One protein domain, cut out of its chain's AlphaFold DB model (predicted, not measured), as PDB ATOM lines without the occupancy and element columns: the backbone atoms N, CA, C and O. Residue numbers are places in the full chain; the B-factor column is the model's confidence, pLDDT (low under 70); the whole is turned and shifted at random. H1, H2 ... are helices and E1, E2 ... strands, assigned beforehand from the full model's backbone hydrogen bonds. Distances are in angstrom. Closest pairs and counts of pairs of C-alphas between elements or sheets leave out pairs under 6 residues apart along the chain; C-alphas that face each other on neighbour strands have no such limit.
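This is residues 29 to 95 of the 229 residues of an uncharacterized protein of Aegilops tauschii subsp. strangulata (UniProt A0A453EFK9). What shape is it? There is little regular structure: a small antiparallel sheet, E2 E1 E3, has H2 over it and long loops around it. What is printed? Of 67 residues, 21 are in E1, E2, H1, E3 and H2, class mixed. It is compact, radius of gyration of the C-alphas 11.8 A, spans 36 by 30 by 20 A.

Which strands pair? E1, residues 30 to 32, forms a hairpin with E2, residues 37 to 39, N 39 and O 30 being 2.9 A apart. E3, residues 58 to 60, is antiparallel to E1, N 59 and O 31 being 2.8 A apart. And the helices? H1, residues 41 to 44, only grazes the sheet. H2, residues 86 to 93, is on it, with every O i to N i+4 pair within hydrogen-bond range.

Where does E1 begin? C-alpha 30 is at (1.135, -53.151, 43.180). Where does H2 end? C-alpha 93 is at (0.613, -43.284, 36.673).

Which links are long? H1 to E3 and E3 to H2 are long. Where is confidence low? Residues 51 to 56 have pLDDT under 70.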
ATOM      1  N   ASP A  29      -0.057 -55.158  39.800       93.12
ATOM      2  CA  ASP A  29      -1.206 -54.887  40.677       93.12
ATOM      3  C   ASP A  29      -0.781 -54.166  41.965       93.12
ATOM      4  O   ASP A  29      -1.588 -53.927  42.870       93.12
ATOM      5  N   ARG A  30       0.509 -53.837  42.059       92.81
ATOM      6  CA  ARG A  30       1.135 -53.151  43.180       92.81
ATOM      7  C   ARG A  30       2.117 -52.101  42.677       92.81
ATOM      8  O   ARG A  30       2.776 -52.298  41.657       92.81
ATOM      9  N   PHE A  31       2.251 -51.008  43.419       92.12
ATOM     10  CA  PHE A  31       3.307 -50.018  43.231       92.12
ATOM     11  C   PHE A  31       4.094 -49.846  44.527       92.12
ATOM     12  O   PHE A  31       3.519 -49.557  45.575       92.12
ATOM     13  N   CYS A  32       5.409 -50.031  44.468       88.56
ATOM     14  CA  CYS A  32       6.277 -49.831  45.620       88.56
ATOM     15  C   CYS A  32       6.764 -48.380  45.654       88.56
ATOM     16  O   CYS A  32       7.534 -47.970  44.791       88.56
ATOM     17  N   LEU A  33       6.388 -47.624  46.683       87.00
ATOM     18  CA  LEU A  33       6.838 -46.252  46.929       87.00
ATOM     19  C   LEU A  33       8.348 -46.150  47.163       87.00
ATOM     20  O   LEU A  33       8.944 -45.126  46.858       87.00
ATOM     21  N   ARG A  34       8.977 -47.199  47.709       83.81
ATOM     22  CA  ARG A  34      10.430 -47.219  47.943       83.81
ATOM     23  C   ARG A  34      11.212 -47.461  46.657       83.81
ATOM     24  O   ARG A  34      12.208 -46.793  46.421       83.81
ATOM     25  N   CYS A  35      10.773 -48.425  45.853       84.69
ATOM     26  CA  CYS A  35      11.428 -48.764  44.589       84.69
ATOM     27  C   CYS A  35      10.986 -47.860  43.434       84.69
ATOM     28  O   CYS A  35      11.605 -47.896  42.378       84.69
ATOM     29  N   VAL A  36       9.903 -47.098  43.621       89.00
ATOM     30  CA  VAL A  36       9.254 -46.274  42.593       89.00
ATOM     31  C   VAL A  36       8.931 -47.113  41.345       89.00
ATOM     32  O   VAL A  36       9.171 -46.716  40.210       89.00
ATOM     33  N   ALA A  37       8.409 -48.323  41.566       88.88
ATOM     34  CA  ALA A  37       8.201 -49.310  40.510       88.88
ATOM     35  C   ALA A  37       6.911 -50.110  40.711       88.88
ATOM     36  O   ALA A  37       6.561 -50.494  41.834       88.88
ATOM     37  N   ALA A  38       6.224 -50.388  39.601       91.81
ATOM     38  CA  ALA A  38       5.078 -51.285  39.573       91.81
ATOM     39  C   ALA A  38       5.529 -52.747  39.460       91.81
ATOM     40  O   ALA A  38       6.465 -53.071  38.727       91.81
ATOM     41  N   TYR A  39       4.836 -53.649  40.148       89.50
ATOM     42  CA  TYR A  39       5.152 -55.073  40.147       89.50
ATOM     43  C   TYR A  39       3.897 -55.928  40.331       89.50
ATOM     44  O   TYR A  39       2.828 -55.433  40.682       89.50
ATOM     45  N   CYS A  40       4.033 -57.227  40.067       89.69
ATOM     46  CA  CYS A  40       2.979 -58.208  40.300       89.69
ATOM     47  C   CYS A  40       3.165 -58.880  41.667       89.69
ATOM     48  O   CYS A  40       4.214 -59.476  41.941       89.69
ATOM     49  N   SER A  41       2.140 -58.828  42.513       88.12
ATOM     50  CA  SER A  41       2.113 -59.425  43.849       88.12
ATOM     51  C   SER A  41       2.375 -60.935  43.822       88.12
ATOM     52  O   SER A  41       3.054 -61.456  44.708       88.12
ATOM     53  N   HIS A  42       1.932 -61.629  42.766       87.00
ATOM     54  CA  HIS A  42       2.114 -63.072  42.593       87.00
ATOM     55  C   HIS A  42       3.587 -63.509  42.622       87.00
ATOM     56  O   HIS A  42       3.905 -64.514  43.273       87.00
ATOM     57  N   CYS A  43       4.458 -62.797  41.895       82.25
ATOM     58  CA  CYS A  43       5.866 -63.166  41.724       82.25
ATOM     59  C   CYS A  43       6.810 -62.356  42.619       82.25
ATOM     60  O   CYS A  43       7.729 -62.940  43.188       82.25
ATOM     61  N   CYS A  44       6.563 -61.055  42.798       82.94
ATOM     62  CA  CYS A  44       7.494 -60.157  43.489       82.94
ATOM     63  C   CYS A  44       7.016 -59.731  44.889       82.94
ATOM     64  O   CYS A  44       7.779 -59.098  45.615       82.94
ATOM     65  N   GLY A  45       5.795 -60.092  45.309       81.25
ATOM     66  CA  GLY A  45       5.199 -59.646  46.579       81.25
ATOM     67  C   GLY A  45       6.100 -59.830  47.798       81.25
ATOM     68  O   GLY A  45       6.347 -58.876  48.526       81.25
ATOM     69  N   ASN A  46       6.673 -61.022  47.962       76.56
ATOM     70  CA  ASN A  46       7.530 -61.335  49.109       76.56
ATOM     71  C   ASN A  46       8.872 -60.583  49.103       76.56
ATOM     72  O   ASN A  46       9.494 -60.465  50.152       76.56
ATOM     73  N   HIS A  47       9.337 -60.104  47.945       73.50
ATOM     74  CA  HIS A  47      10.577 -59.326  47.845       73.50
ATOM     75  C   HIS A  47      10.345 -57.844  48.157       73.50
ATOM     76  O   HIS A  47      11.210 -57.172  48.705       73.50
ATOM     77  N   HIS A  48       9.151 -57.340  47.847       75.56
ATOM     78  CA  HIS A  48       8.742 -55.982  48.201       75.56
ATOM     79  C   HIS A  48       8.205 -55.871  49.637       75.56
ATOM     80  O   HIS A  48       7.611 -54.858  49.997       75.56
ATOM     81  N   PHE A  49       8.441 -56.889  50.470       73.75
ATOM     82  CA  PHE A  49       8.255 -56.792  51.910       73.75
ATOM     83  C   PHE A  49       9.432 -56.022  52.519       73.75
ATOM     84  O   PHE A  49      10.591 -56.407  52.362       73.75
ATOM     85  N   HIS A  50       9.145 -54.924  53.214       71.75
ATOM     86  CA  HIS A  50      10.149 -54.112  53.894       71.75
ATOM     87  C   HIS A  50       9.971 -54.278  55.411       71.75
ATOM     88  O   HIS A  50       9.086 -53.640  55.970       71.75
ATOM     89  N   PRO A  51      10.792 -55.112  56.088       66.19
ATOM     90  CA  PRO A  51      10.602 -55.452  57.505       66.19
ATOM     91  C   PRO A  51      10.671 -54.242  58.436       66.19
ATOM     92  O   PRO A  51       9.964 -54.174  59.431       66.19
ATOM     93  N   GLU A  52      11.507 -53.268  58.084       64.88
ATOM     94  CA  GLU A  52      11.674 -52.027  58.844       64.88
ATOM     95  C   GLU A  52      10.513 -51.036  58.628       64.88
ATOM     96  O   GLU A  52      10.446 -50.014  59.302       64.88
ATOM     97  N   TRP A  53       9.609 -51.316  57.674       61.22
ATOM     98  CA  TRP A  53       8.497 -50.442  57.272       61.22
ATOM     99  C   TRP A  53       7.277 -51.262  56.787       61.22
ATOM    100  O   TRP A  53       6.964 -51.209  55.591       61.22
ATOM    101  N   PRO A  54       6.597 -52.025  57.667       56.19
ATOM    102  CA  PRO A  54       5.688 -53.103  57.260       56.19
ATOM    103  C   PRO A  54       4.465 -52.660  56.440       56.19
ATOM    104  O   PRO A  54       4.064 -53.393  55.539       56.19
ATOM    105  N   ASP A  55       3.930 -51.451  56.666       54.81
ATOM    106  CA  ASP A  55       2.547 -51.140  56.254       54.81
ATOM    107  C   ASP A  55       2.346 -49.899  55.356       54.81
ATOM    108  O   ASP A  55       1.212 -49.559  55.038       54.81
ATOM    109  N   LEU A  56       3.396 -49.197  54.896       58.06
ATOM    110  CA  LEU A  56       3.208 -47.840  54.324       58.06
ATOM    111  C   LEU A  56       3.751 -47.591  52.910       58.06
ATOM    112  O   LEU A  56       3.735 -46.450  52.446       58.06
ATOM    113  N   ARG A  57       4.270 -48.604  52.205       73.25
ATOM    114  CA  ARG A  57       4.997 -48.364  50.938       73.25
ATOM    115  C   ARG A  57       4.572 -49.196  49.745       73.25
ATOM    116  O   ARG A  57       5.165 -49.031  48.683       73.25
ATOM    117  N   VAL A  58       3.572 -50.055  49.878       86.69
ATOM    118  CA  VAL A  58       3.037 -50.810  48.747       86.69
ATOM    119  C   VAL A  58       1.595 -50.391  48.529       86.69
ATOM    120  O   VAL A  58       0.727 -50.670  49.347       86.69
ATOM    121  N   LEU A  59       1.352 -49.742  47.401       89.75
ATOM    122  CA  LEU A  59       0.029 -49.297  47.007       89.75
ATOM    123  C   LEU A  59      -0.644 -50.381  46.163       89.75
ATOM    124  O   LEU A  59      -0.062 -50.787  45.149       89.75
ATOM    125  N   PRO A  60      -1.838 -50.867  46.542       92.12
ATOM    126  CA  PRO A  60      -2.648 -51.676  45.647       92.12
ATOM    127  C   PRO A  60      -3.122 -50.834  44.461       92.12
ATOM    128  O   PRO A  60      -3.526 -49.687  44.638       92.12
ATOM    129  N   ILE A  61      -3.043 -51.403  43.257       94.81
ATOM    130  CA  ILE A  61      -3.561 -50.795  42.029       94.81
ATOM    131  C   ILE A  61      -4.561 -51.759  41.401       94.81
ATOM    132  O   ILE A  61      -4.194 -52.712  40.697       94.81
ATOM    133  N   ASP A  62      -5.831 -51.510  41.683       94.38
ATOM    134  CA  ASP A  62      -6.954 -52.243  41.110       94.38
ATOM    135  C   ASP A  62      -7.348 -51.657  39.753       94.38
ATOM    136  O   ASP A  62      -6.831 -50.617  39.338       94.38
ATOM    137  N   LEU A  63      -8.221 -52.359  39.036       95.38
ATOM    138  CA  LEU A  63      -8.835 -51.860  37.810       95.38
ATOM    139  C   LEU A  63     -10.319 -51.585  38.075       95.38
ATOM    140  O   LEU A  63     -10.946 -52.327  38.831       95.38
ATOM    141  N   ASP A  64     -10.867 -50.536  37.467       95.88
ATOM    142  CA  ASP A  64     -12.308 -50.283  37.458       95.88
ATOM    143  C   ASP A  64     -13.055 -51.243  36.511       95.88
ATOM    144  O   ASP A  64     -12.465 -52.149  35.913       95.88
ATOM    145  N   ALA A  65     -14.374 -51.063  36.392       95.81
ATOM    146  CA  ALA A  65     -15.222 -51.899  35.543       95.81
ATOM    147  C   ALA A  65     -14.838 -51.830  34.052       95.81
ATOM    148  O   ALA A  65     -15.061 -52.787  33.313       95.81
ATOM    149  N   GLU A  66     -14.216 -50.732  33.618       96.00
ATOM    150  CA  GLU A  66     -13.728 -50.516  32.257       96.00
ATOM    151  C   GLU A  66     -12.270 -50.975  32.066       96.00
ATOM    152  O   GLU A  66     -11.708 -50.830  30.980       96.00
ATOM    153  N   GLY A  67     -11.640 -51.539  33.103       93.75
ATOM    154  CA  GLY A  67     -10.263 -52.025  33.059       93.75
ATOM    155  C   GLY A  67      -9.199 -50.939  33.242       93.75
ATOM    156  O   GLY A  67      -8.024 -51.187  32.962       93.75
ATOM    157  N   ARG A  68      -9.564 -49.739  33.705       95.75
ATOM    158  CA  ARG A  68      -8.636 -48.621  33.930       95.75
ATOM    159  C   ARG A  68      -8.057 -48.666  35.345       95.75
ATOM    160  O   ARG A  68      -8.782 -48.989  36.283       95.75
ATOM    161  N   PRO A  69      -6.775 -48.318  35.547       96.88
ATOM    162  CA  PRO A  69      -6.170 -48.373  36.874       96.88
ATOM    163  C   PRO A  69      -6.773 -47.355  37.849       96.88
ATOM    164  O   PRO A  69      -6.842 -46.159  37.555       96.88
ATOM    165  N   ILE A  70      -7.134 -47.824  39.041       95.94
ATOM    166  CA  ILE A  70      -7.579 -46.995  40.160       95.94
ATOM    167  C   ILE A  70      -6.357 -46.654  41.008       95.94
ATOM    168  O   ILE A  70      -5.736 -47.524  41.623       95.94
ATOM    169  N   PHE A  71      -6.010 -45.371  41.041       94.88
ATOM    170  CA  PHE A  71      -4.864 -44.890  41.803       94.88
ATOM    171  C   PHE A  71      -5.304 -44.409  43.185       94.88
ATOM    172  O   PHE A  71      -6.142 -43.507  43.268       94.88
ATOM    173  N   PRO A  72      -4.714 -44.932  44.272       91.56
ATOM    174  CA  PRO A  72      -4.955 -44.371  45.588       91.56
ATOM    175  C   PRO A  72      -4.411 -42.937  45.645       91.56
ATOM    176  O   PRO A  72      -3.416 -42.603  45.001       91.56
ATOM    177  N   ALA A  73      -5.073 -42.086  46.429       89.75
ATOM    178  CA  ALA A  73      -4.611 -40.726  46.718       89.75
ATOM    179  C   ALA A  73      -3.740 -40.659  47.987       89.75
ATOM    180  O   ALA A  73      -3.037 -39.671  48.211       89.75
ATOM    181  N   ARG A  74      -3.791 -41.705  48.822       89.81
ATOM    182  CA  ARG A  74      -3.095 -41.804  50.108       89.81
ATOM    183  C   ARG A  74      -2.333 -43.117  50.239       89.81
ATOM    184  O   ARG A  74      -2.667 -44.096  49.580       89.81
ATOM    185  N   THR A  75      -1.329 -43.136  51.111       86.31
ATOM    186  CA  THR A  75      -0.499 -44.324  51.374       86.31
ATOM    187  C   THR A  75      -1.239 -45.456  52.086       86.31
ATOM    188  O   THR A  75      -0.817 -46.603  51.996       86.31
ATOM    189  N   ALA A  76      -2.338 -45.134  52.766       82.56
ATOM    190  CA  ALA A  76      -3.260 -46.041  53.441       82.56
ATOM    191  C   ALA A  76      -4.648 -45.359  53.548       82.56
ATOM    192  O   ALA A  76      -4.757 -44.159  53.248       82.56
ATOM    193  N   PRO A  77      -5.718 -46.071  53.949       82.50
ATOM    194  CA  PRO A  77      -6.994 -45.442  54.283       82.50
ATOM    195  C   PRO A  77      -6.846 -44.357  55.363       82.50
ATOM    196  O   PRO A  77      -5.910 -44.372  56.162       82.50
ATOM    197  N   ALA A  78      -7.757 -43.384  55.378       76.31
ATOM    198  CA  ALA A  78      -7.805 -42.390  56.447       76.31
ATOM    199  C   ALA A  78      -8.241 -43.050  57.775       76.31
ATOM    200  O   ALA A  78      -9.071 -43.960  57.733       76.31
ATOM    201  N   PRO A  79      -7.735 -42.586  58.934       80.44
ATOM    202  CA  PRO A  79      -6.896 -41.395  59.123       80.44
ATOM    203  C   PRO A  79      -5.389 -41.620  58.905       80.44
ATOM    204  O   PRO A  79      -4.654 -40.643  58.785       80.44
ATOM    205  N   ASP A  80      -4.942 -42.871  58.797       80.88
ATOM    206  CA  ASP A  80      -3.529 -43.249  58.947       80.88
ATOM    207  C   ASP A  80      -2.654 -42.978  57.709       80.88
ATOM    208  O   ASP A  80      -1.436 -42.845  57.811       80.88
ATOM    209  N   GLY A  81      -3.241 -42.893  56.511       81.25
ATOM    210  CA  GLY A  81      -2.475 -42.685  55.279       81.25
ATOM    211  C   GLY A  81      -2.139 -41.228  54.981       81.25
ATOM    212  O   GLY A  81      -3.013 -40.370  55.034       81.25
ATOM    213  N   HIS A  82      -0.919 -40.931  54.538       86.50
ATOM    214  CA  HIS A  82      -0.538 -39.592  54.069       86.50
ATOM    215  C   HIS A  82      -0.872 -39.395  52.584       86.50
ATOM    216  O   HIS A  82      -0.888 -40.378  51.838       86.50
ATOM    217  N   PRO A  83      -1.119 -38.155  52.113       89.69
ATOM    218  CA  PRO A  83      -1.235 -37.868  50.685       89.69
ATOM    219  C   PRO A  83      -0.001 -38.338  49.913       89.69
ATOM    220  O   PRO A  83       1.131 -38.147  50.358       89.69
ATOM    221  N   ILE A  84      -0.213 -38.936  48.742       89.69
ATOM    222  CA  ILE A  84       0.893 -39.348  47.874       89.69
ATOM    223  C   ILE A  84       1.483 -38.100  47.196       89.69
ATOM    224  O   ILE A  84       0.729 -37.354  46.563       89.69
ATOM    225  N   PRO A  85       2.809 -37.866  47.277       90.25
ATOM    226  CA  PRO A  85       3.442 -36.715  46.636       90.25
ATOM    227  C   PRO A  85       3.188 -36.669  45.116       90.25
ATOM    228  O   PRO A  85       3.228 -37.726  44.473       90.25
ATOM    229  N   PRO A  86       2.989 -35.481  44.508       91.69
ATOM    230  CA  PRO A  86       2.673 -35.354  43.081       91.69
ATOM    231  C   PRO A  86       3.674 -36.041  42.143       91.69
ATOM    232  O   PRO A  86       3.259 -36.722  41.203       91.69
ATOM    233  N   ASP A  87       4.975 -35.938  42.427       91.81
ATOM    234  CA  ASP A  87       6.024 -36.552  41.603       91.81
ATOM    235  C   ASP A  87       5.955 -38.082  41.632       91.81
ATOM    236  O   ASP A  87       6.016 -38.744  40.595       91.81
ATOM    237  N   ILE A  88       5.729 -38.660  42.812       91.12
ATOM    238  CA  ILE A  88       5.517 -40.103  42.966       91.12
ATOM    239  C   ILE A  88       4.241 -40.529  42.243       91.12
ATOM    240  O   ILE A  88       4.239 -41.541  41.543       91.12
ATOM    241  N   ALA A  89       3.161 -39.755  42.366       93.12
ATOM    242  CA  ALA A  89       1.911 -40.055  41.686       93.12
ATOM    243  C   ALA A  89       2.063 -40.019  40.154       93.12
ATOM    244  O   ALA A  89       1.436 -40.820  39.460       93.12
ATOM    245  N   LYS A  90       2.921 -39.138  39.621       94.75
ATOM    246  CA  LYS A  90       3.299 -39.108  38.200       94.75
ATOM    247  C   LYS A  90       4.035 -40.385  37.791       94.75
ATOM    248  O   LYS A  90       3.636 -41.006  36.810       94.75
ATOM    249  N   PHE A  91       5.057 -40.805  38.543       94.06
ATOM    250  CA  PHE A  91       5.778 -42.052  38.253       94.06
ATOM    251  C   PHE A  91       4.877 -43.277  38.331       94.06
ATOM    252  O   PHE A  91       4.956 -44.139  37.463       94.06
ATOM    253  N   MET A  92       4.006 -43.330  39.340       95.62
ATOM    254  CA  MET A  92       3.010 -44.381  39.497       95.62
ATOM    255  C   MET A  92       2.114 -44.449  38.261       95.62
ATOM    256  O   MET A  92       2.051 -45.486  37.617       95.62
ATOM    257  N   ARG A  93       1.500 -43.334  37.850       95.81
ATOM    258  CA  ARG A  93       0.613 -43.284  36.673       95.81
ATOM    259  C   ARG A  93       1.292 -43.604  35.339       95.81
ATOM    260  O   ARG A  93       0.601 -43.991  34.405       95.81
ATOM    261  N   ALA A  94       2.609 -43.446  35.240       95.62
ATOM    262  CA  ALA A  94       3.366 -43.747  34.025       95.62
ATOM    263  C   ALA A  94       3.625 -45.252  33.812       95.62
ATOM    264  O   ALA A  94       4.109 -45.642  32.751       95.62
ATOM    265  N   GLN A  95       3.350 -46.097  34.807       94.06
ATOM    266  CA  GLN A  95       3.553 -47.541  34.701       94.06
ATOM    267  C   GLN A  95       2.375 -48.225  33.998       94.06
ATOM    268  O   GLN A  95       1.231 -47.779  34.063       94.06
TER     269      GLN A  95